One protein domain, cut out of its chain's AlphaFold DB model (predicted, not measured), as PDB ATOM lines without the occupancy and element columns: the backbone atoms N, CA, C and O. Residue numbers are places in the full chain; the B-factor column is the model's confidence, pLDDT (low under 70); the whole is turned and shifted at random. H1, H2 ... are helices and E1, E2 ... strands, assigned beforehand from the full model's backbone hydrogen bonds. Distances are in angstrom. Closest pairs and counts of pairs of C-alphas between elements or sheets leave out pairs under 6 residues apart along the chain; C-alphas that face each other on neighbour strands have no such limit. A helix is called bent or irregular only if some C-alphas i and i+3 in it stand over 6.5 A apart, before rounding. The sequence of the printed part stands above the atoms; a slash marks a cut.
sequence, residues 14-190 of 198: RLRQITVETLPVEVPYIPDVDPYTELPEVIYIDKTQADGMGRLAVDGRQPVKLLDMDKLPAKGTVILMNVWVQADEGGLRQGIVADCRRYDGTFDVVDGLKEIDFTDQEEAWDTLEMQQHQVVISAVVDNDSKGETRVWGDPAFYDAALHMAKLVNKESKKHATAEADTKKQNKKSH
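Overview. This is residues 14 to 190 of the 198 residues of an uncharacterized protein of Candidatus Saccharibacteria bacterium oral taxon 957 (UniProt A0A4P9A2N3). A strongly twisted, branched sheet of nine strands curls round the first part of one very long helix, H2, with residues 155 to 168 against the sheet and residues 177 to 190 sticking out as a free arm. At the end of the domain far from that arm, the short helix H1 only grazes the sheet. The printed part has 177 residues, with the named elements E1, E2, E3, E4, E5, E6, E7, H1, E8, E9 and H2 in that order, and the sheet is mixed, with parallel and antiparallel neighbours. The class is mixed, helices and strands: helices hold 48 and strands 50 of the 98 residues in named elements. The whole is only just compact, close to loose, with a radius of gyration of the C-alphas of 18.6 A, and elongated, spanning 69 by 43 by 42 A.

Along the chain. Residues 14 to 27 hold no named element. E1, residues 28 to 31, begins at C-alpha 28 at (53.647, -9.036, -41.371). E2 is residues 43 to 46, E3 residues 55 to 59 and E4 residues 64 to 66. Residues 67 to 78 hold no named element either. E5, residues 79 to 86, is 22.1 A long, and E6, residues 92 to 99, is 22.0 A long. E7 is residues 108 to 110, and H1, residues 121 to 132, is 16.6 A long. E8, residues 134 to 143, is the longest strand, 24.5 A from C-alpha 134 at (52.304, 3.100, -26.191) to its last C-alpha, and it bends by 66 degrees at residue 138. E9 is residues 149 to 153. H2, residues 155 to 190, measures 52.7 A and ends at C-alpha 190 at (52.009, -48.060, -44.208). H2 is irregular: C-alphas 156 and 159 are 7.5 A apart.

Arrangement. E8 has three neighbours in the branched sheet. E3, beside residues 134 to 137, and E9, beside residues 138 to 143, lie on one side of it, and E6, beside residues 137 to 141, on the other side. E3 and E8 are antiparallel at 126 degrees, with N 58 and O 135 2.9 A apart. E8 and E9 form a hairpin, antiparallel at 155 degrees, with N 150 and O 142 2.7 A apart. E6 and E8 are parallel at 53 degrees, with N 138 and O 96 2.8 A apart. E5 and E6 form a hairpin at 154 degrees, with N 83 and O 95 2.8 A apart. E1, on the other side of E5 from E6, is the antiparallel neighbour of E5, with N 29 and O 80 2.8 A apart, and the edge strand E4 is antiparallel to E1, with N 30 and O 65 2.9 A apart. E2 and E3 form a hairpin, with N 46 and O 55 2.8 A apart, and the edge strand E7 is parallel to E2, with N 45 and O 108 2.7 A apart. H2 is on the sheet; its closest C-alphas to E6 are those of Val 97 and Ala 161, 5.8 A apart, and to E8 those of Ala 139 and Phe 157, 5.8 A. H1 is only just on the sheet, with 5 pairs of C-alphas within 10 A, and only grazes it with residues 129 to 132. H1 and H2 are apart. Every O i to N i+4 pair is within hydrogen-bond range in H1, and 30 of 32 are in H2.

Size, cuts and confidence. The two C-alphas farthest apart are those of Thr 119 and Lys 188, at 69.4 A. Residues 118 to 123, of which 121 to 123 belong to H1, also stand free. The body without the free stretches spans 52 by 43 by 41 A. The printed part has no cut. The links E1 to E2 and E4 to E5 are long. The mean pLDDT of the printed part is 82.4; residue 14, residues 34 to 42, residue 112 and residues 171 to 190 are under 70.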
ATOM      1  N   ARG A  14      71.776  -3.204 -39.597       69.31
ATOM      2  CA  ARG A  14      71.631  -4.670 -39.707       69.31
ATOM      3  C   ARG A  14      71.578  -5.427 -38.370       69.31
ATOM      4  O   ARG A  14      71.234  -6.600 -38.363       69.31
ATOM      5  N   LEU A  15      72.056  -4.811 -37.288       74.19
ATOM      6  CA  LEU A  15      72.092  -5.384 -35.939       74.19
ATOM      7  C   LEU A  15      70.999  -4.793 -35.045       74.19
ATOM      8  O   LEU A  15      70.904  -5.171 -33.882       74.19
ATOM      9  N   ARG A  16      70.204  -3.850 -35.559       77.38
ATOM     10  CA  ARG A  16      69.094  -3.287 -34.802       77.38
ATOM     11  C   ARG A  16      67.967  -4.296 -34.762       77.38
ATOM     12  O   ARG A  16      67.564  -4.838 -35.790       77.38
ATOM     13  N   GLN A  17      67.470  -4.520 -33.559       85.62
ATOM     14  CA  GLN A  17      66.230  -5.237 -33.369       85.62
ATOM     15  C   GLN A  17      65.091  -4.374 -33.909       85.62
ATOM     16  O   GLN A  17      65.056  -3.168 -33.665       85.62
ATOM     17  N   ILE A  18      64.200  -4.987 -34.683       90.81
ATOM     18  CA  ILE A  18      62.983  -4.323 -35.137       90.81
ATOM     19  C   ILE A  18      62.013  -4.346 -33.958       90.81
ATOM     20  O   ILE A  18      61.813  -5.393 -33.340       90.81
ATOM     21  N   THR A  19      61.437  -3.191 -33.657       91.94
ATOM     22  CA  THR A  19      60.397  -3.006 -32.642       91.94
ATOM     23  C   THR A  19      59.071  -2.667 -33.307       91.94
ATOM     24  O   THR A  19      59.036  -2.373 -34.505       91.94
ATOM     25  N   VAL A  20      57.976  -2.668 -32.550       91.25
ATOM     26  CA  VAL A  20      56.657  -2.274 -33.063       91.25
ATOM     27  C   VAL A  20      56.668  -0.853 -33.652       91.25
ATOM     28  O   VAL A  20      56.159  -0.647 -34.752       91.25
ATOM     29  N   GLU A  21      57.319   0.112 -32.995       90.12
ATOM     30  CA  GLU A  21      57.469   1.493 -33.499       90.12
ATOM     31  C   GLU A  21      58.243   1.583 -34.822       90.12
ATOM     32  O   GLU A  21      58.033   2.495 -35.622       90.12
ATOM     33  N   THR A  22      59.157   0.643 -35.056       90.00
ATOM     34  CA  THR A  22      60.095   0.660 -36.189       90.00
ATOM     35  C   THR A  22      59.766  -0.391 -37.247       90.00
ATOM     36  O   THR A  22      60.581  -0.667 -38.132       90.00
ATOM     37  N   LEU A  23      58.560  -0.965 -37.183       89.25
ATOM     38  CA  LEU A  23      58.074  -1.972 -38.119       89.25
ATOM     39  C   LEU A  23      58.164  -1.485 -39.575       89.25
ATOM     40  O   LEU A  23      57.586  -0.444 -39.909       89.25
ATOM     41  N   PRO A  24      58.797  -2.255 -40.477       89.19
ATOM     42  CA  PRO A  24      58.698  -2.018 -41.910       89.19
ATOM     43  C   PRO A  24      57.247  -2.104 -42.401       89.19
ATOM     44  O   PRO A  24      56.450  -2.911 -41.922       89.19
ATOM     45  N   VAL A  25      56.912  -1.266 -43.379       90.56
ATOM     46  CA  VAL A  25      55.549  -1.141 -43.913       90.56
ATOM     47  C   VAL A  25      55.230  -2.306 -44.857       90.56
ATOM     48  O   VAL A  25      56.101  -2.770 -45.589       90.56
ATOM     49  N   GLU A  26      53.974  -2.754 -44.847       87.88
ATOM     50  CA  GLU A  26      53.381  -3.785 -45.714       87.88
ATOM     51  C   GLU A  26      53.949  -5.197 -45.523       87.88
ATOM     52  O   GLU A  26      53.748  -6.084 -46.355       87.88
ATOM     53  N   VAL A  27      54.620  -5.435 -44.398       90.06
ATOM     54  CA  VAL A  27      55.200  -6.732 -44.062       90.06
ATOM     55  C   VAL A  27      54.633  -7.227 -42.724       90.06
ATOM     56  O   VAL A  27      54.640  -6.463 -41.758       90.06
ATOM     57  N   PRO A  28      54.137  -8.478 -42.630       91.75
ATOM     58  CA  PRO A  28      53.647  -9.036 -41.371       91.75
ATOM     59  C   PRO A  28      54.777  -9.465 -40.427       91.75
ATOM     60  O   PRO A  28      55.732 -10.133 -40.826       91.75
ATOM     61  N   TYR A  29      54.613  -9.159 -39.148       92.69
ATOM     62  CA  TYR A  29      55.515  -9.495 -38.052       92.69
ATOM     63  C   TYR A  29      54.741 -10.126 -36.899       92.69
ATOM     64  O   TYR A  29      53.524  -9.985 -36.796       92.69
ATOM     65  N   ILE A  30      55.454 -10.813 -36.015       91.25
ATOM     66  CA  ILE A  30      54.915 -11.314 -34.749       91.25
ATOM     67  C   ILE A  30      55.782 -10.799 -33.596       91.25
ATOM     68  O   ILE A  30      57.000 -10.687 -33.776       91.25
ATOM     69  N   PRO A  31      55.195 -10.498 -32.426       88.62
ATOM     70  CA  PRO A  31      55.958 -10.227 -31.217       88.62
ATOM     71  C   PRO A  31      56.986 -11.335 -30.957       88.62
ATOM     72  O   PRO A  31      56.675 -12.529 -31.026       88.62
ATOM     73  N   ASP A  32      58.229 -10.943 -30.696       86.62
ATOM     74  CA  ASP A  32      59.319 -11.857 -30.366       86.62
ATOM     75  C   ASP A  32      59.362 -12.094 -28.855       86.62
ATOM     76  O   ASP A  32      60.279 -11.668 -28.160       86.62
ATOM     77  N   VAL A  33      58.297 -12.713 -28.347       73.56
ATOM     78  CA  VAL A  33      58.153 -13.049 -26.926       73.56
ATOM     79  C   VAL A  33      58.732 -14.438 -26.681       73.56
ATOM     80  O   VAL A  33      58.584 -15.341 -27.516       73.56
ATOM     81  N   ASP A  34      59.412 -14.604 -25.548       66.25
ATOM     82  CA  ASP A  34      59.872 -15.909 -25.085       66.25
ATOM     83  C   ASP A  34      58.643 -16.809 -24.839       66.25
ATOM     84  O   ASP A  34      57.724 -16.382 -24.152       66.25
ATOM     85  N   PRO A  35      58.580 -18.043 -25.376       57.19
ATOM     86  CA  PRO A  35      57.468 -18.970 -25.139       57.19
ATOM     87  C   PRO A  35      57.220 -19.334 -23.663       57.19
ATOM     88  O   PRO A  35      56.184 -19.931 -23.370       57.19
ATOM     89  N   TYR A  36      58.158 -19.044 -22.753       58.53
ATOM     90  CA  TYR A  36      57.996 -19.225 -21.305       58.53
ATOM     91  C   TYR A  36      57.446 -17.988 -20.590       58.53
ATOM     92  O   TYR A  36      57.021 -18.093 -19.440       58.53
ATOM     93  N   THR A  37      57.442 -16.838 -21.259       56.44
ATOM     94  CA  THR A  37      56.745 -15.637 -20.817       56.44
ATOM     95  C   THR A  37      55.408 -15.640 -21.545       56.44
ATOM     96  O   THR A  37      55.352 -15.737 -22.770       56.44
ATOM     97  N   GLU A  38      54.297 -15.618 -20.814       55.12
ATOM     98  CA  GLU A  38      53.008 -15.433 -21.474       55.12
ATOM     99  C   GLU A  38      53.054 -14.115 -22.294       55.12
ATOM    100  O   GLU A  38      53.897 -13.240 -22.082       55.12
ATOM    101  N   LEU A  39      52.072 -13.900 -23.163       60.19
ATOM    102  CA  LEU A  39      51.928 -12.651 -23.912       60.19
ATOM    103  C   LEU A  39      51.342 -11.433 -23.138       60.19
ATOM    104  O   LEU A  39      51.084 -10.451 -23.839       60.19
ATOM    105  N   PRO A  40      51.058 -11.391 -21.804       53.19
ATOM    106  CA  PRO A  40      50.048 -10.461 -21.305       53.19
ATOM    107  C   PRO A  40      50.581  -9.038 -21.123       53.19
ATOM    108  O   PRO A  40      49.848  -8.090 -21.361       53.19
ATOM    109  N   GLU A  41      51.864  -8.843 -20.813       60.16
ATOM    110  CA  GLU A  41      52.339  -7.515 -20.390       60.16
ATOM    111  C   GLU A  41      52.545  -6.519 -21.534       60.16
ATOM    112  O   GLU A  41      52.800  -5.341 -21.303       60.16
ATOM    113  N   VAL A  42      52.432  -6.967 -22.784       69.81
ATOM    114  CA  VAL A  42      52.833  -6.150 -23.930       69.81
ATOM    115  C   VAL A  42      51.648  -5.688 -24.762       69.81
ATOM    116  O   VAL A  42      51.716  -4.606 -25.334       69.81
ATOM    117  N   ILE A  43      50.569  -6.476 -24.853       86.19
ATOM    118  CA  ILE A  43      49.376  -6.142 -25.644       86.19
ATOM    119  C   ILE A  43      48.160  -6.085 -24.724       86.19
ATOM    120  O   ILE A  43      47.798  -7.077 -24.096       86.19
ATOM    121  N   TYR A  44      47.481  -4.944 -24.720       87.38
ATOM    122  CA  TYR A  44      46.391  -4.661 -23.794       87.38
ATOM    123  C   TYR A  44      45.293  -3.818 -24.446       87.38
ATOM    124  O   TYR A  44      45.447  -3.259 -25.532       87.38
ATOM    125  N   ILE A  45      44.152  -3.732 -23.774       86.75
ATOM    126  CA  ILE A  45      43.058  -2.823 -24.092       86.75
ATOM    127  C   ILE A  45      43.261  -1.556 -23.266       86.75
ATOM    128  O   ILE A  45      43.060  -1.565 -22.052       86.75
ATOM    129  N   ASP A  46      43.618  -0.461 -23.926       87.31
ATOM    130  CA  ASP A  46      43.660   0.866 -23.321       87.31
ATOM    131  C   ASP A  46      42.263   1.487 -23.327       87.31
ATOM    132  O   ASP A  46      41.775   1.908 -24.381       87.31
ATOM    133  N   LYS A  47      41.633   1.559 -22.149       85.25
ATOM    134  CA  LYS A  47      40.293   2.127 -21.940       85.25
ATOM    135  C   LYS A  47      40.206   3.634 -22.120       85.25
ATOM    136  O   LYS A  47      39.105   4.134 -22.326       85.25
ATOM    137  N   THR A  48      41.317   4.362 -22.080       83.38
ATOM    138  CA  THR A  48      41.290   5.819 -22.293       83.38
ATOM    139  C   THR A  48      40.928   6.187 -23.730       83.38
ATOM    140  O   THR A  48      40.487   7.302 -24.007       83.38
ATOM    141  N   GLN A  49      41.063   5.232 -24.649       81.69
ATOM    142  CA  GLN A  49      40.754   5.406 -26.058       81.69
ATOM    143  C   GLN A  49      39.285   5.092 -26.361       81.69
ATOM    144  O   GLN A  49      38.654   4.251 -25.720       81.69
ATOM    145  N   ALA A  50      38.768   5.718 -27.423       81.88
ATOM    146  CA  ALA A  50      37.412   5.486 -27.934       81.88
ATOM    147  C   ALA A  50      36.314   5.647 -26.859       81.88
ATOM    148  O   ALA A  50      35.508   4.743 -26.653       81.88
ATOM    149  N   ASP A  51      36.292   6.796 -26.178       80.88
ATOM    150  CA  ASP A  51      35.256   7.181 -25.204       80.88
ATOM    151  C   ASP A  51      35.034   6.162 -24.068       80.88
ATOM    152  O   ASP A  51      33.902   5.899 -23.661       80.88
ATOM    153  N   GLY A  52      36.105   5.550 -23.549       76.94
ATOM    154  CA  GLY A  52      35.999   4.574 -22.454       76.94
ATOM    155  C   GLY A  52      35.738   3.134 -22.907       76.94
ATOM    156  O   GLY A  52      35.784   2.215 -22.087       76.94
ATOM    157  N   MET A  53      35.464   2.915 -24.200       79.69
ATOM    158  CA  MET A  53      35.213   1.581 -24.766       79.69
ATOM    159  C   MET A  53      36.500   0.764 -24.920       79.69
ATOM    160  O   MET A  53      36.456  -0.467 -24.925       79.69
ATOM    161  N   GLY A  54      37.631   1.459 -25.010       85.19
ATOM    162  CA  GLY A  54      38.965   0.907 -25.114       85.19
ATOM    163  C   GLY A  54      39.400   0.521 -26.527       85.19
ATOM    164  O   GLY A  54      38.591   0.146 -27.378       85.19
ATOM    165  N   ARG A  55      40.706   0.621 -26.791       90.31
ATOM    166  CA  ARG A  55      41.345   0.164 -28.037       90.31
ATOM    167  C   ARG A  55      42.508  -0.766 -27.741       90.31
ATOM    168  O   ARG A  55      43.159  -0.626 -26.714       90.31
ATOM    169  N   LEU A  56      42.784  -1.687 -28.665       92.31
ATOM    170  CA  LEU A  56      43.988  -2.506 -28.582       92.31
ATOM    171  C   LEU A  56      45.218  -1.602 -28.713       92.31
ATOM    172  O   LEU A  56      45.307  -0.789 -29.639       92.31
ATOM    173  N   ALA A  57      46.153  -1.761 -27.794       91.62
ATOM    174  CA  ALA A  57      47.422  -1.068 -27.755       91.62
ATOM    175  C   ALA A  57      48.540  -2.061 -27.438       91.62
ATOM    176  O   ALA A  57      48.294  -3.192 -27.014       91.62
ATOM    177  N   VAL A  58      49.767  -1.636 -27.705       90.06
ATOM    178  CA  VAL A  58      50.965  -2.442 -27.507       90.06
ATOM    179  C   VAL A  58      52.134  -1.558 -27.083       90.06
ATOM    180  O   VAL A  58      52.209  -0.409 -27.524       90.06
ATOM    181  N   ASP A  59      53.051  -2.070 -26.260       89.12
ATOM    182  CA  ASP A  59      54.334  -1.389 -26.030       89.12
ATOM    183  C   ASP A  59      55.137  -1.345 -27.343       89.12
ATOM    184  O   ASP A  59      55.523  -2.364 -27.924       89.12
ATOM    185  N   GLY A  60      55.385  -0.135 -27.826       89.50
ATOM    186  CA  GLY A  60      56.093   0.183 -29.053       89.50
ATOM    187  C   GLY A  60      57.536  -0.315 -29.110       89.50
ATOM    188  O   GLY A  60      58.064  -0.573 -30.201       89.50
ATOM    189  N   ARG A  61      58.162  -0.507 -27.947       88.50
ATOM    190  CA  ARG A  61      59.526  -1.035 -27.795       88.50
ATOM    191  C   ARG A  61      59.584  -2.541 -27.983       88.50
ATOM    192  O   ARG A  61      60.680  -3.084 -28.141       88.50
ATOM    193  N   GLN A  62      58.430  -3.209 -27.992       87.50
ATOM    194  CA  GLN A  62      58.362  -4.654 -28.091       87.50
ATOM    195  C   GLN A  62      59.132  -5.140 -29.318       87.50
ATOM    196  O   GLN A  62      58.811  -4.737 -30.446       87.50
ATOM    197  N   PRO A  63      60.108  -6.043 -29.138       89.62
ATOM    198  CA  PRO A  63      60.780  -6.649 -30.260       89.62
ATOM    199  C   PRO A  63      59.834  -7.531 -31.060       89.62
ATOM    200  O   PRO A  63      58.973  -8.235 -30.524       89.62
ATOM    201  N   VAL A  64      60.040  -7.523 -32.368       90.75
ATOM    202  CA  VAL A  64      59.262  -8.305 -33.319       90.75
ATOM    203  C   VAL A  64      60.183  -9.094 -34.234       90.75
ATOM    204  O   VAL A  64      61.299  -8.681 -34.559       90.75
ATOM    205  N   LYS A  65      59.681 -10.227 -34.715       91.06
ATOM    206  CA  LYS A  65      60.329 -11.027 -35.753       91.06
ATOM    207  C   LYS A  65      59.433 -11.133 -36.970       91.06
ATOM    208  O   LYS A  65      58.206 -11.153 -36.860       91.06
ATOM    209  N   LEU A  66      60.069 -11.172 -38.137       91.12
ATOM    210  CA  LEU A  66      59.369 -11.326 -39.405       91.12
ATOM    211  C   LEU A  66      58.517 -12.592 -39.349       91.12
ATOM    212  O   LEU A  66      59.010 -13.652 -38.948       91.12
ATOM    213  N   LEU A  67      57.248 -12.482 -39.746       88.75
ATOM    214  CA  LEU A  67      56.405 -13.659 -39.843       88.75
ATOM    215  C   LEU A  67      56.977 -14.566 -40.936       88.75
ATOM    216  O   LEU A  67      57.032 -14.192 -42.108       88.75
ATOM    217  N   ASP A  68      57.392 -15.767 -40.544       84.62
ATOM    218  CA  ASP A  68      57.747 -16.817 -41.489       84.62
ATOM    219  C   ASP A  68      56.476 -17.251 -42.219       84.62
ATOM    220  O   ASP A  68      55.707 -18.076 -41.726       84.62
ATOM    221  N   MET A  69      56.245 -16.660 -43.391       75.25
ATOM    222  CA  MET A  69      55.100 -16.989 -44.232       75.25
ATOM    223  C   MET A  69      55.149 -18.459 -44.670       75.25
ATOM    224  O   MET A  69      54.114 -19.041 -44.937       75.25
ATOM    225  N   ASP A  70      56.295 -19.135 -44.659       74.50
ATOM    226  CA  ASP A  70      56.342 -20.564 -44.969       74.50
ATOM    227  C   ASP A  70      55.918 -21.439 -43.785       74.50
ATOM    228  O   ASP A  70      55.999 -22.666 -43.880       74.50
ATOM    229  N   LYS A  71      55.417 -20.868 -42.679       73.69
ATOM    230  CA  LYS A  71      54.851 -21.605 -41.542       73.69
ATOM    231  C   LYS A  71      53.547 -20.980 -41.056       73.69
ATOM    232  O   LYS A  71      53.354 -19.771 -41.038       73.69
ATOM    233  N   LEU A  72      52.633 -21.832 -40.602       71.06
ATOM    234  CA  LEU A  72      51.475 -21.366 -39.847       71.06
ATOM    235  C   LEU A  72      51.947 -20.723 -38.529       71.06
ATOM    236  O   LEU A  72      52.711 -21.368 -37.805       71.06
ATOM    237  N   PRO A  73      51.461 -19.514 -38.185       75.12
ATOM    238  CA  PRO A  73      51.681 -18.942 -36.865       75.12
ATOM    239  C   PRO A  73      51.192 -19.910 -35.785       75.12
ATOM    240  O   PRO A  73      50.177 -20.601 -35.969       75.12
ATOM    241  N   ALA A  74      51.904 -19.951 -34.660       77.12
ATOM    242  CA  ALA A  74      51.474 -20.720 -33.505       77.12
ATOM    243  C   ALA A  74      50.093 -20.238 -33.018       77.12
ATOM    244  O   ALA A  74      49.653 -19.119 -33.296       77.12
ATOM    245  N   LYS A  75      49.382 -21.102 -32.290       77.88
ATOM    246  CA  LYS A  75      48.226 -20.639 -31.511       77.88
ATOM    247  C   LYS A  75      48.701 -19.656 -30.440       77.88
ATOM    248  O   LYS A  75      49.857 -19.726 -30.030       77.88
ATOM    249  N   GLY A  76      47.832 -18.736 -30.046       79.62
ATOM    250  CA  GLY A  76      48.178 -17.659 -29.131       79.62
ATOM    251  C   GLY A  76      48.981 -16.533 -29.786       79.62
ATOM    252  O   GLY A  76      49.523 -15.716 -29.073       79.62
ATOM    253  N   THR A  77      49.116 -16.463 -31.117       85.38
ATOM    254  CA  THR A  77      49.945 -15.422 -31.761       85.38
ATOM    255  C   THR A  77      49.104 -14.248 -32.259       85.38
ATOM    256  O   THR A  77      48.109 -14.456 -32.955       85.38
ATOM    257  N   VAL A  78      49.557 -13.024 -31.973       91.06
ATOM    258  CA  VAL A  78      49.094 -11.793 -32.631       91.06
ATOM    259  C   VAL A  78      50.052 -11.455 -33.769       91.06
ATOM    260  O   VAL A  78      51.270 -11.482 -33.596       91.06
ATOM    261  N   ILE A  79      49.509 -11.154 -34.945       93.00
ATOM    262  CA  ILE A  79      50.287 -10.723 -36.110       93.00
ATOM    263  C   ILE A  79      50.100  -9.220 -36.261       93.00
ATOM    264  O   ILE A  79      48.968  -8.751 -36.209       93.00
ATOM    265  N   LEU A  80      51.184  -8.484 -36.472       95.12
ATOM    266  CA  LEU A  80      51.205  -7.036 -36.646       95.12
ATOM    267  C   LEU A  80      51.690  -6.687 -38.052       95.12
ATOM    268  O   LEU A  80      52.579  -7.346 -38.588       95.12
ATOM    269  N   MET A  81      51.145  -5.633 -38.647       95.94
ATOM    270  CA  MET A  81      51.638  -5.083 -39.910       95.94
ATOM    271  C   MET A  81      51.507  -3.566 -39.887       95.94
ATOM    272  O   MET A  81      50.426  -3.033 -39.643       95.94
ATOM    273  N   ASN A  82      52.610  -2.873 -40.154       95.75
ATOM    274  CA  ASN A  82      52.606  -1.427 -40.337       95.75
ATOM    275  C   ASN A  82      52.132  -1.103 -41.760       95.75
ATOM    276  O   ASN A  82      52.510  -1.795 -42.704       95.75
ATOM    277  N   VAL A  83      51.284  -0.096 -41.931       95.44
ATOM    278  CA  VAL A  83      50.642   0.229 -43.211       95.44
ATOM    279  C   VAL A  83      50.524   1.734 -43.407       95.44
ATOM    280  O   VAL A  83      50.370   2.492 -42.452       95.44
ATOM    281  N   TRP A  84      50.546   2.153 -44.670       94.31
ATOM    282  CA  TRP A  84      50.107   3.481 -45.082       94.31
ATOM    283  C   TRP A  84      48.727   3.373 -45.715       94.31
ATOM    284  O   TRP A  84      48.514   2.557 -46.610       94.31
ATOM    285  N   VAL A  85      47.799   4.211 -45.271       92.44
ATOM    286  CA  VAL A  85      46.476   4.348 -45.883       92.44
ATOM    287  C   VAL A  85      46.287   5.770 -46.378       92.44
ATOM    288  O   VAL A  85      46.811   6.724 -45.801       92.44
ATOM    289  N   GLN A  86      45.545   5.916 -47.469       89.38
ATOM    290  CA  GLN A  86      45.131   7.229 -47.936       89.38
ATOM    291  C   GLN A  86      43.928   7.676 -47.106       89.38
ATOM    292  O   GLN A  86      42.901   7.005 -47.085       89.38
ATOM    293  N   ALA A  87      44.077   8.790 -46.401       79.94
ATOM    294  CA  ALA A  87      43.008   9.406 -45.638       79.94
ATOM    295  C   ALA A  87      42.007  10.102 -46.568       79.94
ATOM    296  O   ALA A  87      42.378  10.575 -47.645       79.94
ATOM    297  N   ASP A  88      40.764  10.247 -46.109       78.62
ATOM    298  CA  ASP A  88      39.698  10.936 -46.852       78.62
ATOM    299  C   ASP A  88      40.056  12.399 -47.183       78.62
ATOM    300  O   ASP A  88      39.632  12.948 -48.197       78.62
ATOM    301  N   GLU A  89      40.898  13.017 -46.353       81.12
ATOM    302  CA  GLU A  89      41.460  14.363 -46.529       81.12
ATOM    303  C   GLU A  89      42.611  14.439 -47.557       81.12
ATOM    304  O   GLU A  89      43.163  15.510 -47.806       81.12
ATOM    305  N   GLY A  90      42.979  13.313 -48.179       78.69
ATOM    306  CA  GLY A  90      43.979  13.224 -49.246       78.69
ATOM    307  C   GLY A  90      45.426  13.029 -48.776       78.69
ATOM    308  O   GLY A  90      46.306  12.835 -49.614       78.69
ATOM    309  N   GLY A  91      45.682  13.049 -47.464       88.31
ATOM    310  CA  GLY A  91      46.987  12.743 -46.870       88.31
ATOM    311  C   GLY A  91      47.246  11.241 -46.706       88.31
ATOM    312  O   GLY A  91      46.318  10.437 -46.703       88.31
ATOM    313  N   LEU A  92      48.512  10.850 -46.544       90.81
ATOM    314  CA  LEU A  92      48.875   9.491 -46.127       90.81
ATOM    315  C   LEU A  92      48.913   9.419 -44.599       90.81
ATOM    316  O   LEU A  92      49.580  10.230 -43.956       90.81
ATOM    317  N   ARG A  93      48.222   8.435 -44.024       92.25
ATOM    318  CA  ARG A  93      48.238   8.128 -42.590       92.25
ATOM    319  C   ARG A  93      48.926   6.789 -42.370       92.25
ATOM    320  O   ARG A  93      48.574   5.801 -43.010       92.25
ATOM    321  N   GLN A  94      49.910   6.769 -41.478       93.50
ATOM    322  CA  GLN A  94      50.557   5.536 -41.044       93.50
ATOM    323  C   GLN A  94      49.778   4.934 -39.879       93.50
ATOM    324  O   GLN A  94      49.239   5.669 -39.051       93.50
ATOM    325  N   GLY A  95      49.737   3.611 -39.799       94.38
ATOM    326  CA  GLY A  95      49.133   2.915 -38.673       94.38
ATOM    327  C   GLY A  95      49.512   1.446 -38.636       94.38
ATOM    328  O   GLY A  95      50.044   0.898 -39.601       94.38
ATOM    329  N   ILE A  96      49.229   0.803 -37.510       95.75
ATOM    330  CA  ILE A  96      49.479  -0.625 -37.316       95.75
ATOM    331  C   ILE A  96      48.146  -1.353 -37.344       95.75
ATOM    332  O   ILE A  96      47.199  -0.957 -36.668       95.75
ATOM    333  N   VAL A  97      48.073  -2.434 -38.112       96.25
ATOM    334  CA  VAL A  97      46.944  -3.362 -38.087       96.25
ATOM    335  C   VAL A  97      47.350  -4.668 -37.413       96.25
ATOM    336  O   VAL A  97      48.488  -5.118 -37.565       96.25
ATOM    337  N   ALA A  98      46.422  -5.274 -36.676       95.62
ATOM    338  CA  ALA A  98      46.636  -6.543 -35.986       95.62
ATOM    339  C   ALA A  98      45.671  -7.633 -36.478       95.62
ATOM    340  O   ALA A  98      44.522  -7.351 -36.808       95.62
ATOM    341  N   ASP A  99      46.124  -8.885 -36.518       94.38
ATOM    342  CA  ASP A  99      45.289 -10.076 -36.716       94.38
ATOM    343  C   ASP A  99      45.417 -10.930 -35.461       94.38
ATOM    344  O   ASP A  99      46.470 -11.509 -35.175       94.38
ATOM    345  N   CYS A 100      44.326 -10.954 -34.707       92.62
ATOM    346  CA  CYS A 100      44.200 -11.610 -33.417       92.62
ATOM    347  C   CYS A 100      43.432 -12.930 -33.525       92.62
ATOM    348  O   CYS A 100      43.281 -13.623 -32.531       92.62
ATOM    349  N   ARG A 101      43.017 -13.366 -34.725       90.88
ATOM    350  CA  ARG A 101      42.181 -14.575 -34.901       90.88
ATOM    351  C   ARG A 101      42.837 -15.876 -34.428       90.88
ATOM    352  O   ARG A 101      42.180 -16.916 -34.370       90.88
ATOM    353  N   ARG A 102      44.156 -15.860 -34.214       85.81
ATOM    354  CA  ARG A 102      44.962 -16.981 -33.705       85.81
ATOM    355  C   ARG A 102      45.263 -16.862 -32.214       85.81
ATOM    356  O   ARG A 102      45.749 -17.841 -31.652       85.81
ATOM    357  N   TYR A 103      45.001 -15.706 -31.620       86.81
ATOM    358  CA  TYR A 103      45.143 -15.441 -30.202       86.81
ATOM    359  C   TYR A 103      43.895 -15.948 -29.473       86.81
ATOM    360  O   TYR A 103      42.774 -15.630 -29.853       86.81
ATOM    361  N   ASP A 104      44.093 -16.802 -28.475       81.00
ATOM    362  CA  ASP A 104      43.040 -17.414 -27.657       81.00
ATOM    363  C   ASP A 104      43.134 -17.016 -26.175       81.00
ATOM    364  O   ASP A 104      42.377 -17.528 -25.351       81.00
ATOM    365  N   GLY A 105      44.045 -16.094 -25.847       79.81
ATOM    366  CA  GLY A 105      44.163 -15.485 -24.529       79.81
ATOM    367  C   GLY A 105      43.210 -14.307 -24.328       79.81
ATOM    368  O   GLY A 105      42.419 -13.945 -25.201       79.81
ATOM    369  N   THR A 106      43.309 -13.688 -23.159       80.62
ATOM    370  CA  THR A 106      42.646 -12.421 -22.845       80.62
ATOM    371  C   THR A 106      43.670 -11.302 -22.854       80.62
ATOM    372  O   THR A 106      44.743 -11.458 -22.284       80.62
ATOM    373  N   PHE A 107      43.323 -10.173 -23.461       84.94
ATOM    374  CA  PHE A 107      44.121  -8.961 -23.326       84.94
ATOM    375  C   PHE A 107      43.909  -8.351 -21.946       84.94
ATOM    376  O   PHE A 107      42.767  -8.269 -21.475       84.94
ATOM    377  N   ASP A 108      44.994  -7.885 -21.339       85.00
ATOM    378  CA  ASP A 108      44.908  -7.105 -20.115       85.00
ATOM    379  C   ASP A 108      44.225  -5.769 -20.384       85.00
ATOM    380  O   ASP A 108      44.193  -5.269 -21.508       85.00
ATOM    381  N   VAL A 109      43.610  -5.201 -19.355       83.94
ATOM    382  CA  VAL A 109      42.850  -3.960 -19.469       83.94
ATOM    383  C   VAL A 109      43.559  -2.892 -18.661       83.94
ATOM    384  O   VAL A 109      43.619  -2.983 -17.435       83.94
ATOM    385  N   VAL A 110      44.042  -1.864 -19.348       82.00
ATOM    386  CA  VAL A 110      44.745  -0.735 -18.740       82.00
ATOM    387  C   VAL A 110      43.843   0.494 -18.787       82.00
ATOM    388  O   VAL A 110      43.239   0.809 -19.814       82.00
ATOM    389  N   ASP A 111      43.736   1.181 -17.651       77.88
ATOM    390  CA  ASP A 111      43.081   2.484 -17.545       77.88
ATOM    391  C   ASP A 111      44.142   3.567 -17.330       77.88
ATOM    392  O   ASP A 111      44.574   3.835 -16.209       77.88
ATOM    393  N   GLY A 112      44.583   4.175 -18.429       68.75
ATOM    394  CA  GLY A 112      45.563   5.261 -18.428       68.75
ATOM    395  C   GLY A 112      45.058   6.592 -17.849       68.75
ATOM    396  O   GLY A 112      45.844   7.530 -17.769       68.75
ATOM    397  N   LEU A 113      43.781   6.707 -17.445       70.25
ATOM    398  CA  LEU A 113      43.282   7.879 -16.704       70.25
ATOM    399  C   LEU A 113      43.618   7.809 -15.213       70.25
ATOM    400  O   LEU A 113      43.408   8.788 -14.493       70.25
ATOM    401  N   LYS A 114      44.117   6.666 -14.731       73.06
ATOM    402  CA  LYS A 114      44.607   6.547 -13.363       73.06
ATOM    403  C   LYS A 114      45.785   7.508 -13.188       73.06
ATOM    404  O   LYS A 114      46.789   7.393 -13.889       73.06
ATOM    405  N   GLU A 115      45.647   8.469 -12.275       77.94
ATOM    406  CA  GLU A 115      46.740   9.377 -11.927       77.94
ATOM    407  C   GLU A 115      47.976   8.566 -11.520       77.94
ATOM    408  O   GLU A 115      47.868   7.588 -10.774       77.94
ATOM    409  N   ILE A 116      49.142   8.967 -12.033       79.69
ATOM    410  CA  ILE A 116      50.411   8.338 -11.674       79.69
ATOM    411  C   ILE A 116      50.701   8.687 -10.216       79.69
ATOM    412  O   ILE A 116      50.860   9.859  -9.864       79.69
ATOM    413  N   ASP A 117      50.749   7.663  -9.368       82.00
ATOM    414  CA  ASP A 117      51.100   7.810  -7.963       82.00
ATOM    415  C   ASP A 117      52.621   7.882  -7.820       82.00
ATOM    416  O   ASP A 117      53.321   6.901  -8.029       82.00
ATOM    417  N   PHE A 118      53.134   9.048  -7.434       86.38
ATOM    418  CA  PHE A 118      54.568   9.269  -7.220       86.38
ATOM    419  C   PHE A 118      55.056   8.838  -5.827       86.38
ATOM    420  O   PHE A 118      56.192   9.150  -5.455       86.38
ATOM    421  N   THR A 119      54.215   8.165  -5.033       88.94
ATOM    422  CA  THR A 119      54.610   7.599  -3.731       88.94
ATOM    423  C   THR A 119      55.667   6.509  -3.902       88.94
ATOM    424  O   THR A 119      56.628   6.479  -3.131       88.94
ATOM    425  N   ASP A 120      55.528   5.674  -4.933       87.69
ATOM    426  CA  ASP A 120      56.595   4.812  -5.434       87.69
ATOM    427  C   ASP A 120      57.163   5.428  -6.716       87.69
ATOM    428  O   ASP A 120      56.504   5.497  -7.751       87.69
ATOM    429  N   GLN A 121      58.390   5.937  -6.632       86.25
ATOM    430  CA  GLN A 121      59.009   6.606  -7.768       86.25
ATOM    431  C   GLN A 121      59.387   5.627  -8.882       86.25
ATOM    432  O   GLN A 121      59.343   6.029 -10.038       86.25
ATOM    433  N   GLU A 122      59.756   4.384  -8.564       86.25
ATOM    434  CA  GLU A 122      60.156   3.392  -9.572       86.25
ATOM    435  C   GLU A 122      58.939   2.986 -10.412       86.25
ATOM    436  O   GLU A 122      58.950   3.160 -11.631       86.25
ATOM    437  N   GLU A 123      57.837   2.618  -9.753       82.81
ATOM    438  CA  GLU A 123      56.572   2.277 -10.422       82.81
ATOM    439  C   GLU A 123      56.002   3.461 -11.232       82.81
ATOM    440  O   GLU A 123      55.475   3.288 -12.340       82.81
ATOM    441  N   ALA A 124      56.139   4.688 -10.716       84.81
ATOM    442  CA  ALA A 124      55.714   5.896 -11.416       84.81
ATOM    443  C   ALA A 124      56.499   6.132 -12.715       84.81
ATOM    444  O   ALA A 124      55.904   6.507 -13.731       84.81
ATOM    445  N   TRP A 125      57.820   5.928 -12.695       85.62
ATOM    446  CA  TRP A 125      58.661   6.081 -13.884       85.62
ATOM    447  C   TRP A 125      58.373   5.004 -14.924       85.62
ATOM    448  O   TRP A 125      58.226   5.352 -16.095       85.62
ATOM    449  N   ASP A 126      58.214   3.750 -14.503       81.06
ATOM    450  CA  ASP A 126      57.873   2.642 -15.400       81.06
ATOM    451  C   ASP A 126      56.530   2.891 -16.101       81.06
ATOM    452  O   ASP A 126      56.409   2.751 -17.321       81.06
ATOM    453  N   THR A 127      55.527   3.356 -15.350       80.75
ATOM    454  CA  THR A 127      54.207   3.705 -15.898       80.75
ATOM    455  C   THR A 127      54.303   4.843 -16.916       80.75
ATOM    456  O   THR A 127      53.690   4.789 -17.984       80.75
ATOM    457  N   LEU A 128      55.078   5.882 -16.599       83.62
ATOM    458  CA  LEU A 128      55.245   7.053 -17.458       83.62
ATOM    459  C   LEU A 128      56.012   6.705 -18.741       83.62
ATOM    460  O   LEU A 128      55.661   7.187 -19.818       83.62
ATOM    461  N   GLU A 129      57.028   5.848 -18.644       82.38
ATOM    462  CA  GLU A 129      57.776   5.351 -19.797       82.38
ATOM    463  C   GLU A 129      56.896   4.465 -20.696       82.38
ATOM    464  O   GLU A 129      56.872   4.655 -21.915       82.38
ATOM    465  N   MET A 130      56.097   3.563 -20.113       80.44
ATOM    466  CA  MET A 130      55.151   2.726 -20.860       80.44
ATOM    467  C   MET A 130      54.135   3.570 -21.648       80.44
ATOM    468  O   MET A 130      53.874   3.285 -22.816       80.44
ATOM    469  N   GLN A 131      53.592   4.633 -21.043       82.56
ATOM    470  CA  GLN A 131      52.653   5.541 -21.716       82.56
ATOM    471  C   GLN A 131      53.286   6.276 -22.907       82.56
ATOM    472  O   GLN A 131      52.619   6.500 -23.916       82.56
ATOM    473  N   GLN A 132      54.568   6.648 -22.821       86.06
ATOM    474  CA  GLN A 132      55.269   7.335 -23.915       86.06
ATOM    475  C   GLN A 132      55.485   6.442 -25.136       86.06
ATOM    476  O   GLN A 132      55.449   6.928 -26.266       86.06
ATOM    477  N   HIS A 133      55.703   5.152 -24.899       88.88
ATOM    478  CA  HIS A 133      55.953   4.160 -25.940       88.88
ATOM    479  C   HIS A 133      54.705   3.383 -26.345       88.88
ATOM    480  O   HIS A 133      54.774   2.443 -27.132       88.88
ATOM    481  N   GLN A 134      53.540   3.759 -25.837       88.88
ATOM    482  CA  GLN A 134      52.304   3.100 -26.191       88.88
ATOM    483  C   GLN A 134      51.950   3.349 -27.664       88.88
ATOM    484  O   GLN A 134      51.753   4.481 -28.108       88.88
ATOM    485  N   VAL A 135      51.772   2.264 -28.415       91.69
ATOM    486  CA  VAL A 135      51.320   2.308 -29.804       91.69
ATOM    487  C   VAL A 135      49.901   1.763 -29.903       91.69
ATOM    488  O   VAL A 135      49.631   0.598 -29.617       91.69
ATOM    489  N   VAL A 136      48.971   2.614 -30.342       92.69
ATOM    490  CA  VAL A 136      47.570   2.230 -30.552       92.69
ATOM    491  C   VAL A 136      47.426   1.492 -31.880       92.69
ATOM    492  O   VAL A 136      47.786   2.005 -32.945       92.69
ATOM    493  N   ILE A 137      46.829   0.302 -31.835       94.94
ATOM    494  CA  ILE A 137      46.512  -0.466 -33.035       94.94
ATOM    495  C   ILE A 137      45.346   0.209 -33.762       94.94
ATOM    496  O   ILE A 137      44.266   0.446 -33.213       94.94
ATOM    497  N   SER A 138      45.571   0.536 -35.029       95.25
ATOM    498  CA  SER A 138      44.643   1.299 -35.855       95.25
ATOM    499  C   SER A 138      43.422   0.471 -36.244       95.25
ATOM    500  O   SER A 138      42.302   0.964 -36.130       95.25
ATOM    501  N   ALA A 139      43.611  -0.792 -36.638       95.62
ATOM    502  CA  ALA A 139      42.518  -1.732 -36.873       95.62
ATOM    503  C   ALA A 139      42.906  -3.166 -36.502       95.62
ATOM    504  O   ALA A 139      44.054  -3.578 -36.663       95.62
ATOM    505  N   VAL A 140      41.927  -3.932 -36.035       95.56
ATOM    506  CA  VAL A 140      42.110  -5.300 -35.550       95.56
ATOM    507  C   VAL A 140      41.183  -6.233 -36.310       95.56
ATOM    508  O   VAL A 140      39.987  -5.972 -36.424       95.56
ATOM    509  N   VAL A 141      41.741  -7.329 -36.814       95.12
ATOM    510  CA  VAL A 141      41.010  -8.468 -37.364       95.12
ATOM    511  C   VAL A 141      40.870  -9.515 -36.271       95.12
ATOM    512  O   VAL A 141      41.870 -10.005 -35.750       95.12
ATOM    513  N   ASP A 142      39.642  -9.906 -35.963       93.06
ATOM    514  CA  ASP A 142      39.353 -10.940 -34.973       93.06
ATOM    515  C   ASP A 142      38.147 -11.789 -35.403       93.06
ATOM    516  O   ASP A 142      37.507 -11.492 -36.413       93.06
ATOM    517  N   ASN A 143      37.847 -12.872 -34.693       89.75
ATOM    518  CA  ASN A 143      36.626 -13.641 -34.888       89.75
ATOM    519  C   ASN A 143      35.586 -13.237 -33.838       89.75
ATOM    520  O   ASN A 143      35.887 -13.155 -32.653       89.75
ATOM    521  N   ASP A 144      34.341 -13.023 -34.260       85.56
ATOM    522  CA  ASP A 144      33.251 -12.828 -33.307       85.56
ATOM    523  C   ASP A 144      32.893 -14.128 -32.568       85.56
ATOM    524  O   ASP A 144      33.419 -15.211 -32.837       85.56
ATOM    525  N   SER A 145      31.933 -14.044 -31.645       81.81
ATOM    526  CA  SER A 145      31.463 -15.190 -30.858       81.81
ATOM    527  C   SER A 145      30.884 -16.341 -31.699       81.81
ATOM    528  O   SER A 145      30.623 -17.415 -31.162       81.81
ATOM    529  N   LYS A 146      30.621 -16.124 -32.995       86.38
ATOM    530  CA  LYS A 146      30.148 -17.145 -33.943       86.38
ATOM    531  C   LYS A 146      31.286 -17.717 -34.794       86.38
ATOM    532  O   LYS A 146      31.036 -18.617 -35.592       86.38
ATOM    533  N   GLY A 147      32.516 -17.234 -34.613       81.62
ATOM    534  CA  GLY A 147      33.689 -17.624 -35.391       81.62
ATOM    535  C   GLY A 147      33.824 -16.880 -36.722       81.62
ATOM    536  O   GLY A 147      34.671 -17.257 -37.532       81.62
ATOM    537  N   GLU A 148      33.007 -15.852 -36.971       86.81
ATOM    538  CA  GLU A 148      33.055 -15.076 -38.211       86.81
ATOM    539  C   GLU A 148      34.097 -13.962 -38.106       86.81
ATOM    540  O   GLU A 148      34.165 -13.252 -37.104       86.81
ATOM    541  N   THR A 149      34.893 -13.772 -39.159       88.44
ATOM    542  CA  THR A 149      35.913 -12.719 -39.176       88.44
ATOM    543  C   THR A 149      35.267 -11.330 -39.167       88.44
ATOM    544  O   THR A 149      34.471 -10.985 -40.042       88.44
ATOM    545  N   ARG A 150      35.657 -10.510 -38.191       92.12
ATOM    546  CA  ARG A 150      35.274  -9.111 -38.001       92.12
ATOM    547  C   ARG A 150      36.503  -8.217 -38.001       92.12
ATOM    548  O   ARG A 150      37.608  -8.653 -37.688       92.12
ATOM    549  N   VAL A 151      36.277  -6.954 -38.337       94.38
ATOM    550  CA  VAL A 151      37.269  -5.888 -38.218       94.38
ATOM    551  C   VAL A 151      36.690  -4.800 -37.328       94.38
ATOM    552  O   VAL A 151      35.512  -4.464 -37.464       94.38
ATOM    553  N   TRP A 152      37.500  -4.276 -36.417       93.12
ATOM    554  CA  TRP A 152      37.147  -3.154 -35.551       93.12
ATOM    555  C   TRP A 152      38.329  -2.182 -35.420       93.12
ATOM    556  O   TRP A 152      39.449  -2.503 -35.814       93.12
ATOM    557  N   GLY A 153      38.076  -0.969 -34.919       91.81
ATOM    558  CA  GLY A 153      39.053   0.126 -34.876       91.81
ATOM    559  C   GLY A 153      38.709   1.255 -35.851       91.81
ATOM    560  O   GLY A 153      37.533   1.495 -36.125       91.81
ATOM    561  N   ASP A 154      39.723   1.959 -36.356       92.19
ATOM    562  CA  ASP A 154      39.590   3.056 -37.326       92.19
ATOM    563  C   ASP A 154      39.176   2.522 -38.719       92.19
ATOM    564  O   ASP A 154      39.932   1.750 -39.323       92.19
ATOM    565  N   PRO A 155      38.005   2.933 -39.254       92.25
ATOM    566  CA  PRO A 155      37.519   2.518 -40.571       92.25
ATOM    567  C   PRO A 155      38.482   2.773 -41.733       92.25
ATOM    568  O   PRO A 155      38.488   1.990 -42.682       92.25
ATOM    569  N   ALA A 156      39.336   3.803 -41.656       92.69
ATOM    570  CA  ALA A 156      40.310   4.114 -42.708       92.69
ATOM    571  C   ALA A 156      41.324   2.974 -42.943       92.69
ATOM    572  O   ALA A 156      41.942   2.888 -44.001       92.69
ATOM    573  N   PHE A 157      41.478   2.074 -41.966       94.75
ATOM    574  CA  PHE A 157      42.409   0.948 -42.015       94.75
ATOM    575  C   PHE A 157      41.734  -0.394 -42.331       94.75
ATOM    576  O   PHE A 157      42.412  -1.424 -42.372       94.75
ATOM    577  N   TYR A 158      40.419  -0.430 -42.580       94.81
ATOM    578  CA  TYR A 158      39.693  -1.695 -42.757       94.81
ATOM    579  C   TYR A 158      40.134  -2.461 -44.005       94.81
ATOM    580  O   TYR A 158      40.310  -3.678 -43.942       94.81
ATOM    581  N   ASP A 159      40.396  -1.773 -45.116       94.00
ATOM    582  CA  ASP A 159      40.896  -2.420 -46.333       94.00
ATOM    583  C   ASP A 159      42.283  -3.042 -46.122       94.00
ATOM    584  O   ASP A 159      42.532  -4.173 -46.553       94.00
ATOM    585  N   ALA A 160      43.163  -2.352 -45.391       94.69
ATOM    586  CA  ALA A 160      44.483  -2.857 -45.028       94.69
ATOM    587  C   ALA A 160      44.392  -4.077 -44.093       94.69
ATOM    588  O   ALA A 160      45.076  -5.081 -44.307       94.69
ATOM    589  N   ALA A 161      43.491  -4.037 -43.109       95.50
ATOM    590  CA  ALA A 161      43.224  -5.154 -42.206       95.50
ATOM    591  C   ALA A 161      42.687  -6.382 -42.972       95.50
ATOM    592  O   ALA A 161      43.177  -7.503 -42.808       95.50
ATOM    593  N   LEU A 162      41.741  -6.182 -43.896       93.69
ATOM    594  CA  LEU A 162      41.226  -7.246 -44.762       93.69
ATOM    595  C   LEU A 162      42.297  -7.796 -45.713       93.69
ATOM    596  O   LEU A 162      42.313  -8.999 -45.997       93.69
ATOM    597  N   HIS A 163      43.191  -6.943 -46.211       92.94
ATOM    598  CA  HIS A 163      44.342  -7.370 -47.001       92.94
ATOM    599  C   HIS A 163      45.272  -8.271 -46.179       92.94
ATOM    600  O   HIS A 163      45.597  -9.376 -46.626       92.94
ATOM    601  N   MET A 164      45.610  -7.872 -44.949       93.06
ATOM    602  CA  MET A 164      46.399  -8.700 -44.035       93.06
ATOM    603  C   MET A 164      45.735 -10.053 -43.772       93.06
ATOM    604  O   MET A 164      46.364 -11.099 -43.935       93.06
ATOM    605  N   ALA A 165      44.435 -10.054 -43.468       91.56
ATOM    606  CA  ALA A 165      43.681 -11.281 -43.232       91.56
ATOM    607  C   ALA A 165      43.746 -12.236 -44.436       91.56
ATOM    608  O   ALA A 165      43.880 -13.452 -44.269       91.56
ATOM    609  N   LYS A 166      43.684 -11.703 -45.666       89.69
ATOM    610  CA  LYS A 166      43.844 -12.485 -46.902       89.69
ATOM    611  C   LYS A 166      45.255 -13.053 -47.046       89.69
ATOM    612  O   LYS A 166      45.363 -14.215 -47.441       89.69
ATOM    613  N   LEU A 167      46.302 -12.288 -46.728       88.00
ATOM    614  CA  LEU A 167      47.691 -12.764 -46.754       88.00
ATOM    615  C   LEU A 167      47.883 -13.947 -45.797       88.00
ATOM    616  O   LEU A 167      48.309 -15.021 -46.225       88.00
ATOM    617  N   VAL A 168      47.454 -13.790 -44.544       84.69
ATOM    618  CA  VAL A 168      47.521 -14.833 -43.509       84.69
ATOM    619  C   VAL A 168      46.678 -16.061 -43.900       84.69
ATOM    620  O   VAL A 168      47.110 -17.211 -43.774       84.69
ATOM    621  N   ASN A 169      45.481 -15.850 -44.459       83.31
ATOM    622  CA  ASN A 169      44.594 -16.935 -44.894       83.31
ATOM    623  C   ASN A 169      45.131 -17.705 -46.111       83.31
ATOM    624  O   ASN A 169      45.025 -18.931 -46.156       83.31
ATOM    625  N   LYS A 170      45.673 -17.016 -47.122       77.44
ATOM    626  CA  LYS A 170      46.239 -17.653 -48.324       77.44
ATOM    627  C   LYS A 170      47.314 -18.660 -47.938       77.44
ATOM    628  O   LYS A 170      47.388 -19.741 -48.518       77.44
ATOM    629  N   GLU A 171      48.088 -18.315 -46.926       67.19
ATOM    630  CA  GLU A 171      49.214 -19.105 -46.484       67.19
ATOM    631  C   GLU A 171      48.802 -20.277 -45.590       67.19
ATOM    632  O   GLU A 171      49.197 -21.421 -45.825       67.19
ATOM    633  N   SER A 172      47.856 -20.048 -44.673       60.31
ATOM    634  CA  SER A 172      47.242 -21.148 -43.917       60.31
ATOM    635  C   SER A 172      46.619 -22.228 -44.818       60.31
ATOM    636  O   SER A 172      46.715 -23.417 -44.509       60.31
ATOM    637  N   LYS A 173      46.029 -21.846 -45.962       64.12
ATOM    638  CA  LYS A 173      45.471 -22.795 -46.939       64.12
ATOM    639  C   LYS A 173      46.545 -23.651 -47.613       64.12
ATOM    640  O   LYS A 173      46.324 -24.853 -47.749       64.12
ATOM    641  N   LYS A 174      47.687 -23.071 -48.004       62.16
ATOM    642  CA  LYS A 174      48.805 -23.829 -48.599       62.16
ATOM    643  C   LYS A 174      49.341 -24.887 -47.634       62.16
ATOM    644  O   LYS A 174      49.537 -26.038 -48.033       62.16
ATOM    645  N   HIS A 175      49.490 -24.527 -46.361       59.19
ATOM    646  CA  HIS A 175      49.908 -25.464 -45.314       59.19
ATOM    647  C   HIS A 175      48.923 -26.602 -45.096       59.19
ATOM    648  O   HIS A 175      49.320 -27.767 -45.078       59.19
ATOM    649  N   ALA A 176      47.628 -26.293 -45.002       61.62
ATOM    650  CA  ALA A 176      46.599 -27.315 -44.834       61.62
ATOM    651  C   ALA A 176      46.617 -28.350 -45.976       61.62
ATOM    652  O   ALA A 176      46.461 -29.550 -45.731       61.62
ATOM    653  N   THR A 177      46.856 -27.914 -47.218       63.62
ATOM    654  CA  THR A 177      47.041 -28.826 -48.359       63.62
ATOM    655  C   THR A 177      48.321 -29.659 -48.257       63.62
ATOM    656  O   THR A 177      48.261 -30.873 -48.462       63.62
ATOM    657  N   ALA A 178      49.451 -29.061 -47.866       59.50
ATOM    658  CA  ALA A 178      50.726 -29.769 -47.731       59.50
ATOM    659  C   ALA A 178      50.690 -30.851 -46.632       59.50
ATOM    660  O   ALA A 178      51.143 -31.981 -46.853       59.50
ATOM    661  N   GLU A 179      50.089 -30.553 -45.474       61.72
ATOM    662  CA  GLU A 179      49.879 -31.527 -44.395       61.72
ATOM    663  C   GLU A 179      48.938 -32.670 -44.802       61.72
ATOM    664  O   GLU A 179      49.141 -33.836 -44.436       61.72
ATOM    665  N   ALA A 180      47.872 -32.356 -45.546       61.03
ATOM    666  CA  ALA A 180      46.930 -33.361 -46.022       61.03
ATOM    667  C   ALA A 180      47.603 -34.348 -46.992       61.03
ATOM    668  O   ALA A 180      47.328 -35.554 -46.940       61.03
ATOM    669  N   ASP A 181      48.514 -33.865 -47.834       58.09
ATOM    670  CA  ASP A 181      49.238 -34.689 -48.799       58.09
ATOM    671  C   ASP A 181      50.328 -35.549 -48.146       58.09
ATOM    672  O   ASP A 181      50.421 -36.745 -48.451       58.09
ATOM    673  N   THR A 182      51.059 -35.027 -47.154       61.38
ATOM    674  CA  THR A 182      51.998 -35.833 -46.346       61.38
ATOM    675  C   THR A 182      51.274 -36.914 -45.539       61.38
ATOM    676  O   THR A 182      51.699 -38.075 -45.530       61.38
ATOM    677  N   LYS A 183      50.112 -36.610 -44.936       59.50
ATOM    678  CA  LYS A 183      49.277 -37.619 -44.248       59.50
ATOM    679  C   LYS A 183      48.766 -38.706 -45.205       59.50
ATOM    680  O   LYS A 183      48.722 -39.884 -44.830       59.50
ATOM    681  N   LYS A 184      48.404 -38.364 -46.449       58.56
ATOM    682  CA  LYS A 184      48.016 -39.349 -47.481       58.56
ATOM    683  C   LYS A 184      49.195 -40.218 -47.929       58.56
ATOM    684  O   LYS A 184      49.009 -41.424 -48.117       58.56
ATOM    685  N   GLN A 185      50.389 -39.647 -48.085       57.56
ATOM    686  CA  GLN A 185      51.594 -40.400 -48.444       57.56
ATOM    687  C   GLN A 185      52.016 -41.373 -47.333       57.56
ATOM    688  O   GLN A 185      52.246 -42.550 -47.622       57.56
ATOM    689  N   ASN A 186      51.979 -40.948 -46.066       57.19
ATOM    690  CA  ASN A 186      52.289 -41.813 -44.919       57.19
ATOM    691  C   ASN A 186      51.273 -42.955 -44.736       57.19
ATOM    692  O   ASN A 186      51.644 -44.086 -44.419       57.19
ATOM    693  N   LYS A 187      49.983 -42.723 -45.023       57.28
ATOM    694  CA  LYS A 187      48.984 -43.808 -45.056       57.28
ATOM    695  C   LYS A 187      49.222 -44.798 -46.205       57.28
ATOM    696  O   LYS A 187      48.996 -45.996 -46.034       57.28
ATOM    697  N   LYS A 188      49.685 -44.334 -47.375       58.28
ATOM    698  CA  LYS A 188      50.013 -45.208 -48.518       58.28
ATOM    699  C   LYS A 188      51.272 -46.048 -48.269       58.28
ATOM    700  O   LYS A 188      51.277 -47.221 -48.647       58.28
ATOM    701  N   SER A 189      52.296 -45.503 -47.609       53.22
ATOM    702  CA  SER A 189      53.520 -46.245 -47.269       53.22
ATOM    703  C   SER A 189      53.262 -47.334 -46.218       53.22
ATOM    704  O   SER A 189      53.687 -48.473 -46.411       53.22
ATOM    705  N   HIS A 190      52.449 -47.054 -45.189       51.50
ATOM    706  CA  HIS A 190      52.009 -48.060 -44.208       51.50
ATOM    707  C   HIS A 190      51.112 -49.162 -44.800       51.50
ATOM    708  O   HIS A 190      51.129 -50.305 -44.340       51.50
TER     709      HIS A 190